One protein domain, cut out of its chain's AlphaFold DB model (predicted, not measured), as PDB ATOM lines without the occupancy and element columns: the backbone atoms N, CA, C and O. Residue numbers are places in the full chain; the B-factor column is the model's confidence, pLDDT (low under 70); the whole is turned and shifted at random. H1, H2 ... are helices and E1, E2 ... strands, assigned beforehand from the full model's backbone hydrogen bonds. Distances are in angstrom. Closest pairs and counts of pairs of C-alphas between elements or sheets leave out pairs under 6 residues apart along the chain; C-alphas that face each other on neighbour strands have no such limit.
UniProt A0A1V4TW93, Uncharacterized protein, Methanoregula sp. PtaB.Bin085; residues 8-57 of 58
ATOM      1  N   LYS A   8      15.059 -39.272 -40.626       83.25
ATOM      2  CA  LYS A   8      14.347 -37.973 -40.578       83.25
ATOM      3  C   LYS A   8      14.800 -37.135 -39.392       83.25
ATOM      4  O   LYS A   8      14.975 -35.929 -39.519       83.25
ATOM      5  N   CYS A   9      15.095 -37.765 -38.256       86.00
ATOM      6  CA  CYS A   9      15.546 -37.053 -37.067       86.00
ATOM      7  C   CYS A   9      16.932 -36.419 -37.222       86.00
ATOM      8  O   CYS A   9      17.263 -35.508 -36.464       86.00
ATOM      9  N   ARG A  10      17.729 -36.825 -38.223       83.25
ATOM     10  CA  ARG A  10      19.003 -36.162 -38.537       83.25
ATOM     11  C   ARG A  10      18.820 -34.716 -38.981       83.25
ATOM     12  O   ARG A  10      19.752 -33.944 -38.818       83.25
ATOM     13  N   GLN A  11      17.646 -34.322 -39.474       84.06
ATOM     14  CA  GLN A  11      17.385 -32.915 -39.798       84.06
ATOM     15  C   GLN A  11      17.364 -32.016 -38.551       84.06
ATOM     16  O   GLN A  11      17.648 -30.828 -38.646       84.06
ATOM     17  N   TYR A  12      17.064 -32.591 -37.380       84.00
ATOM     18  CA  TYR A  12      17.101 -31.905 -36.085       84.00
ATOM     19  C   TYR A  12      18.442 -32.083 -35.363       84.00
ATOM     20  O   TYR A  12      18.664 -31.498 -34.303       84.00
ATOM     21  N   ALA A  13      19.334 -32.917 -35.902       82.50
ATOM     22  CA  ALA A  13      20.671 -33.086 -35.365       82.50
ATOM     23  C   ALA A  13      21.499 -31.849 -35.709       82.50
ATOM     24  O   ALA A  13      21.763 -31.568 -36.876       82.50
ATOM     25  N   SER A  14      21.939 -31.130 -34.682       81.56
ATOM     26  CA  SER A  14      22.917 -30.059 -34.843       81.56
ATOM     27  C   SER A  14      24.281 -30.563 -34.403       81.56
ATOM     28  O   SER A  14      24.386 -31.286 -33.413       81.56
ATOM     29  N   CYS A  15      25.331 -30.189 -35.126       81.50
ATOM     30  CA  CYS A  15      26.688 -30.380 -34.637       81.50
ATOM     31  C   CYS A  15      27.173 -29.099 -33.977       81.50
ATOM     32  O   CYS A  15      27.271 -28.067 -34.638       81.50
ATOM     33  N   ASP A  16      27.526 -29.188 -32.698       80.56
ATOM     34  CA  ASP A  16      28.358 -28.171 -32.071       80.56
ATOM     35  C   ASP A  16      29.820 -28.471 -32.400       80.56
ATOM     36  O   ASP A  16      30.311 -29.575 -32.161       80.56
ATOM     37  N   THR A  17      30.497 -27.496 -33.002       81.44
ATOM     38  CA  THR A  17      31.916 -27.579 -33.373       81.44
ATOM     39  C   THR A  17      32.793 -26.697 -32.488       81.44
ATOM     40  O   THR A  17      33.962 -26.479 -32.811       81.44
ATOM     41  N   SER A  18      32.263 -26.192 -31.373       78.50
ATOM     42  CA  SER A  18      32.953 -25.249 -30.487       78.50
ATOM     43  C   SER A  18      34.219 -25.854 -29.861       78.50
ATOM     44  O   SER A  18      35.145 -25.127 -29.512       78.50
ATOM     45  N   GLY A  19      34.299 -27.189 -29.776       74.56
ATOM     46  CA  GLY A  19      35.463 -27.945 -29.294       74.56
ATOM     47  C   GLY A  19      36.412 -28.475 -30.377       74.56
ATOM     48  O   GLY A  19      37.265 -29.306 -30.073       74.56
ATOM     49  N   GLY A  20      36.252 -28.080 -31.645       81.50
ATOM     50  CA  GLY A  20      37.046 -28.621 -32.760       81.50
ATOM     51  C   GLY A  20      36.627 -30.025 -33.229       81.50
ATOM     52  O   GLY A  20      37.227 -30.562 -34.159       81.50
ATOM     53  N   GLN A  21      35.578 -30.607 -32.637       81.44
ATOM     54  CA  GLN A  21      34.955 -31.860 -33.069       81.44
ATOM     55  C   GLN A  21      33.430 -31.710 -33.112       81.44
ATOM     56  O   GLN A  21      32.847 -31.091 -32.230       81.44
ATOM     57  N   CYS A  22      32.805 -32.281 -34.149       80.75
ATOM     58  CA  CYS A  22      31.353 -32.324 -34.357       80.75
ATOM     59  C   CYS A  22      30.714 -33.130 -33.216       80.75
ATOM     60  O   CYS A  22      30.731 -34.362 -33.240       80.75
ATOM     61  N   THR A  23      30.186 -32.449 -32.204       80.75
ATOM     62  CA  THR A  23      29.443 -33.100 -31.122       80.75
ATOM     63  C   THR A  23      27.967 -33.021 -31.455       80.75
ATOM     64  O   THR A  23      27.438 -31.932 -31.671       80.75
ATOM     65  N   LEU A  24      27.302 -34.174 -31.520       80.12
ATOM     66  CA  LEU A  24      25.862 -34.227 -31.744       80.12
ATOM     67  C   LEU A  24      25.147 -33.531 -30.578       80.12
ATOM     68  O   LEU A  24      25.081 -34.068 -29.474       80.12
ATOM     69  N   VAL A  25      24.586 -32.355 -30.839       79.31
ATOM     70  CA  VAL A  25      23.704 -31.656 -29.911       79.31
ATOM     71  C   VAL A  25      22.291 -32.148 -30.159       79.31
ATOM     72  O   VAL A  25      21.664 -31.857 -31.180       79.31
ATOM     73  N   THR A  26      21.784 -32.922 -29.206       74.69
ATOM     74  CA  THR A  26      20.408 -33.407 -29.218       74.69
ATOM     75  C   THR A  26      19.509 -32.365 -28.564       74.69
ATOM     76  O   THR A  26      19.349 -32.352 -27.343       74.69
ATOM     77  N   GLY A  27      18.942 -31.473 -29.375       81.50
ATOM     78  CA  GLY A  27      17.893 -30.562 -28.922       81.50
ATOM     79  C   GLY A  27      16.599 -31.305 -28.548       81.50
ATOM     80  O   GLY A  27      16.452 -32.493 -28.859       81.50
ATOM     81  N   PRO A  28      15.630 -30.619 -27.915       85.25
ATOM     82  CA  PRO A  28      14.334 -31.209 -27.574       85.25
ATOM     83  C   PRO A  28      13.599 -31.770 -28.805       85.25
ATOM     84  O   PRO A  28      12.973 -32.821 -28.707       85.25
ATOM     85  N   GLU A  29      13.746 -31.142 -29.976       84.19
ATOM     86  CA  GLU A  29      13.185 -31.619 -31.251       84.19
ATOM     87  C   GLU A  29      13.817 -32.941 -31.714       84.19
ATOM     88  O   GLU A  29      13.115 -33.866 -32.123       84.19
ATOM     89  N   PHE A  30      15.141 -33.078 -31.579       87.69
ATOM     90  CA  PHE A  30      15.836 -34.327 -31.894       87.69
ATOM     91  C   PHE A  30      15.407 -35.455 -30.952       87.69
ATOM     92  O   PHE A  30      15.160 -36.576 -31.399       87.69
ATOM     93  N   ALA A  31      15.303 -35.165 -29.651       88.00
ATOM     94  CA  ALA A  31      14.862 -36.137 -28.658       88.00
ATOM     95  C   ALA A  31      13.418 -36.595 -28.923       88.00
ATOM     96  O   ALA A  31      13.164 -37.798 -28.952       88.00
ATOM     97  N   ALA A  32      12.503 -35.659 -29.201       89.38
ATOM     98  CA  ALA A  32      11.112 -35.961 -29.530       89.38
ATOM     99  C   ALA A  32      10.997 -36.825 -30.797       89.38
ATOM    100  O   ALA A  32      10.350 -37.874 -30.769       89.38
ATOM    101  N   CYS A  33      11.693 -36.443 -31.873       89.12
ATOM    102  CA  CYS A  33      11.703 -37.217 -33.111       89.12
ATOM    103  C   CYS A  33      12.259 -38.627 -32.885       89.12
ATOM    104  O   CYS A  33      11.650 -39.612 -33.302       89.12
ATOM    105  N   ARG A  34      13.386 -38.752 -32.171       88.69
ATOM    106  CA  ARG A  34      14.008 -40.052 -31.886       88.69
ATOM    107  C   ARG A  34      13.089 -40.948 -31.060       88.69
ATOM    108  O   ARG A  34      12.947 -42.123 -31.386       88.69
ATOM    109  N   SER A  35      12.452 -40.406 -30.023       90.94
ATOM    110  CA  SER A  35      11.491 -41.150 -29.204       90.94
ATOM    111  C   SER A  35      10.267 -41.590 -30.004       90.94
ATOM    112  O   SER A  35       9.753 -42.681 -29.765       90.94
ATOM    113  N   CYS A  36       9.804 -40.781 -30.957       90.62
ATOM    114  CA  CYS A  36       8.695 -41.150 -31.829       90.62
ATOM    115  C   CYS A  36       9.100 -42.250 -32.826       90.62
ATOM    116  O   CYS A  36       8.451 -43.292 -32.891       90.62
ATOM    117  N   ALA A  37      10.236 -42.090 -33.511       90.31
ATOM    118  CA  ALA A  37      10.781 -43.088 -34.432       90.31
ATOM    119  C   ALA A  37      11.054 -44.440 -33.744       90.31
ATOM    120  O   ALA A  37      10.787 -45.504 -34.307       90.31
ATOM    121  N   GLU A  38      11.555 -44.419 -32.504       90.19
ATOM    122  CA  GLU A  38      11.794 -45.632 -31.720       90.19
ATOM    123  C   GLU A  38      10.485 -46.348 -31.359       90.19
ATOM    124  O   GLU A  38      10.389 -47.563 -31.540       90.19
ATOM    125  N   GLN A  39       9.456 -45.605 -30.940       90.88
ATOM    126  CA  GLN A  39       8.121 -46.158 -30.694       90.88
ATOM    127  C   GLN A  39       7.500 -46.736 -31.965       90.88
ATOM    128  O   GLN A  39       6.968 -47.843 -31.930       90.88
ATOM    129  N   CYS A  40       7.628 -46.044 -33.097       90.00
ATOM    130  CA  CYS A  40       7.176 -46.531 -34.395       90.00
ATOM    131  C   CYS A  40       7.861 -47.845 -34.782       90.00
ATOM    132  O   CYS A  40       7.197 -48.779 -35.224       90.00
ATOM    133  N   ARG A  41       9.175 -47.960 -34.551       88.38
ATOM    134  CA  ARG A  41       9.916 -49.205 -34.780       88.38
ATOM    135  C   ARG A  41       9.409 -50.345 -33.896       88.38
ATOM    136  O   ARG A  41       9.262 -51.464 -34.375       88.38
ATOM    137  N   ILE A  42       9.154 -50.071 -32.616       89.38
ATOM    138  CA  ILE A  42       8.639 -51.070 -31.667       89.38
ATOM    139  C   ILE A  42       7.227 -51.514 -32.068       89.38
ATOM    140  O   ILE A  42       6.947 -52.709 -32.073       89.38
ATOM    141  N   ALA A  43       6.359 -50.568 -32.435       88.25
ATOM    142  CA  ALA A  43       4.978 -50.837 -32.828       88.25
ATOM    143  C   ALA A  43       4.875 -51.597 -34.160       88.25
ATOM    144  O   ALA A  43       4.004 -52.447 -34.316       88.25
ATOM    145  N   ALA A  44       5.763 -51.305 -35.110       87.50
ATOM    146  CA  ALA A  44       5.779 -51.939 -36.423       87.50
ATOM    147  C   ALA A  44       6.498 -53.301 -36.449       87.50
ATOM    148  O   ALA A  44       6.208 -54.145 -37.297       87.50
ATOM    149  N   GLY A  45       7.431 -53.548 -35.522       83.44
ATOM    150  CA  GLY A  45       8.144 -54.820 -35.411       83.44
ATOM    151  C   GLY A  45       8.973 -55.143 -36.668       83.44
ATOM    152  O   GLY A  45       9.852 -54.357 -37.022       83.44
ATOM    153  N   PRO A  46       8.754 -56.295 -37.338       84.19
ATOM    154  CA  PRO A  46       9.468 -56.648 -38.569       84.19
ATOM    155  C   PRO A  46       8.998 -55.845 -39.795       84.19
ATOM    156  O   PRO A  46       9.640 -55.899 -40.845       84.19
ATOM    157  N   ASP A  47       7.889 -55.115 -39.682       84.19
ATOM    158  CA  ASP A  47       7.251 -54.431 -40.796       84.19
ATOM    159  C   ASP A  47       7.860 -53.035 -41.009       84.19
ATOM    160  O   ASP A  47       7.385 -52.014 -40.510       84.19
ATOM    161  N   GLY A  48       8.980 -52.987 -41.735       80.31
ATOM    162  CA  GLY A  48       9.728 -51.745 -41.955       80.31
ATOM    163  C   GLY A  48       8.894 -50.629 -42.594       80.31
ATOM    164  O   GLY A  48       9.041 -49.469 -42.221       80.31
ATOM    165  N   LEU A  49       7.968 -50.969 -43.499       84.50
ATOM    166  CA  LEU A  49       7.064 -50.011 -44.145       84.50
ATOM    167  C   LEU A  49       6.113 -49.346 -43.144       84.50
ATOM    168  O   LEU A  49       5.997 -48.121 -43.144       84.50
ATOM    169  N   ALA A  50       5.490 -50.124 -42.255       86.19
ATOM    170  CA  ALA A  50       4.636 -49.574 -41.203       86.19
ATOM    171  C   ALA A  50       5.426 -48.662 -40.247       86.19
ATOM    172  O   ALA A  50       4.922 -47.628 -39.801       86.19
ATOM    173  N   ALA A  51       6.687 -49.013 -39.985       87.19
ATOM    174  CA  ALA A  51       7.592 -48.220 -39.168       87.19
ATOM    175  C   ALA A  51       7.874 -46.850 -39.822       87.19
ATOM    176  O   ALA A  51       7.782 -45.817 -39.156       87.19
ATOM    177  N   PHE A  52       8.131 -46.826 -41.135       86.19
ATOM    178  CA  PHE A  52       8.348 -45.594 -41.901       86.19
ATOM    179  C   PHE A  52       7.102 -44.710 -41.981       86.19
ATOM    180  O   PHE A  52       7.184 -43.522 -41.680       86.19
ATOM    181  N   SER A  53       5.934 -45.274 -42.296       87.31
ATOM    182  CA  SER A  53       4.686 -44.496 -42.348       87.31
ATOM    183  C   SER A  53       4.268 -43.933 -40.984       87.31
ATOM    184  O   SER A  53       3.562 -42.927 -40.914       87.31
ATOM    185  N   CYS A  54       4.683 -44.575 -39.888       87.69
ATOM    186  CA  CYS A  54       4.520 -44.031 -38.543       87.69
ATOM    187  C   CYS A  54       5.486 -42.858 -38.298       87.69
ATOM    188  O   CYS A  54       5.057 -41.810 -37.822       87.69
ATOM    189  N   GLU A  55       6.755 -42.992 -38.694       87.06
ATOM    190  CA  GLU A  55       7.774 -41.940 -38.564       87.06
ATOM    191  C   GLU A  55       7.449 -40.668 -39.377       87.06
ATOM    192  O   GLU A  55       7.740 -39.545 -38.950       87.06
ATOM    193  N   GLU A  56       6.779 -40.805 -40.525       85.38
ATOM    194  CA  GLU A  56       6.300 -39.656 -41.306       85.38
ATOM    195  C   GLU A  56       5.399 -38.722 -40.482       85.38
ATOM    196  O   GLU A  56       5.444 -37.506 -40.679       85.38
ATOM    197  N   LYS A  57       4.663 -39.265 -39.503       83.50
ATOM    198  CA  LYS A  57       3.738 -38.527 -38.629       83.50
ATOM    199  C   LYS A  57       4.387 -37.915 -37.376       83.50
ATOM    200  O   LYS A  57       3.671 -37.255 -36.627       83.50
TER     201      LYS A  57
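AT A GLANCE: This is residues 8 to 57 of the 58 residues of an uncharacterized protein of Methanoregula sp. PtaB.Bin085 (UniProt A0A1V4TW93). A slim rod has the strand hairpin E1 and E2 at one end and the long helix H2 running toward the other, where H3 folds back on it; short H1 packs on H2's residues 29 to 34. The printed part has 50 residues, with H1, E1, E2, H2, H3 in chain order, an antiparallel sheet E1 - E2 and a mixed class, helices and strands. It is loose: radius of gyration of the C-alphas 13.3 A, spans 40 by 17 by 14 A.

HOW THE PARTS SIT: E1, residues 13 to 16, and E2, residues 23 to 26, form an antiparallel hairpin at 135 degrees; N 16 and O 23, 2.9 A apart, are within hydrogen-bond range. H1, residues 8 to 12, touches H2, residues 28 to 44, with H2's residues 29 to 34 alone; the closest C-alphas, of Tyr 12 and Phe 30, are 5.0 A apart. H2 and H3, residues 48 to 55, touch as a helical hairpin, closest at C-alphas Ala 44 and Ala 51, 5.0 A, running opposite ways at a tilt of 35.2 degrees, only just steep. Every O i to N i+4 pair is within range in H2 and H3; H1 has 0 of 1, but 2 of 2 O i to N i+3 pairs.

IN THESE COORDINATES: H1 begins at C-alpha 8 (14.347, -37.973, -40.578). H2 measures 24.1 A; H3, 10.6 A, ends at C-alpha 55 (7.774, -41.940, -38.564).

THE WHOLE: The farthest C-alphas, Gly 19 and Asp 47, are 40.4 A apart. The printed part has no cut and no long link; no printed residue has pLDDT under 70.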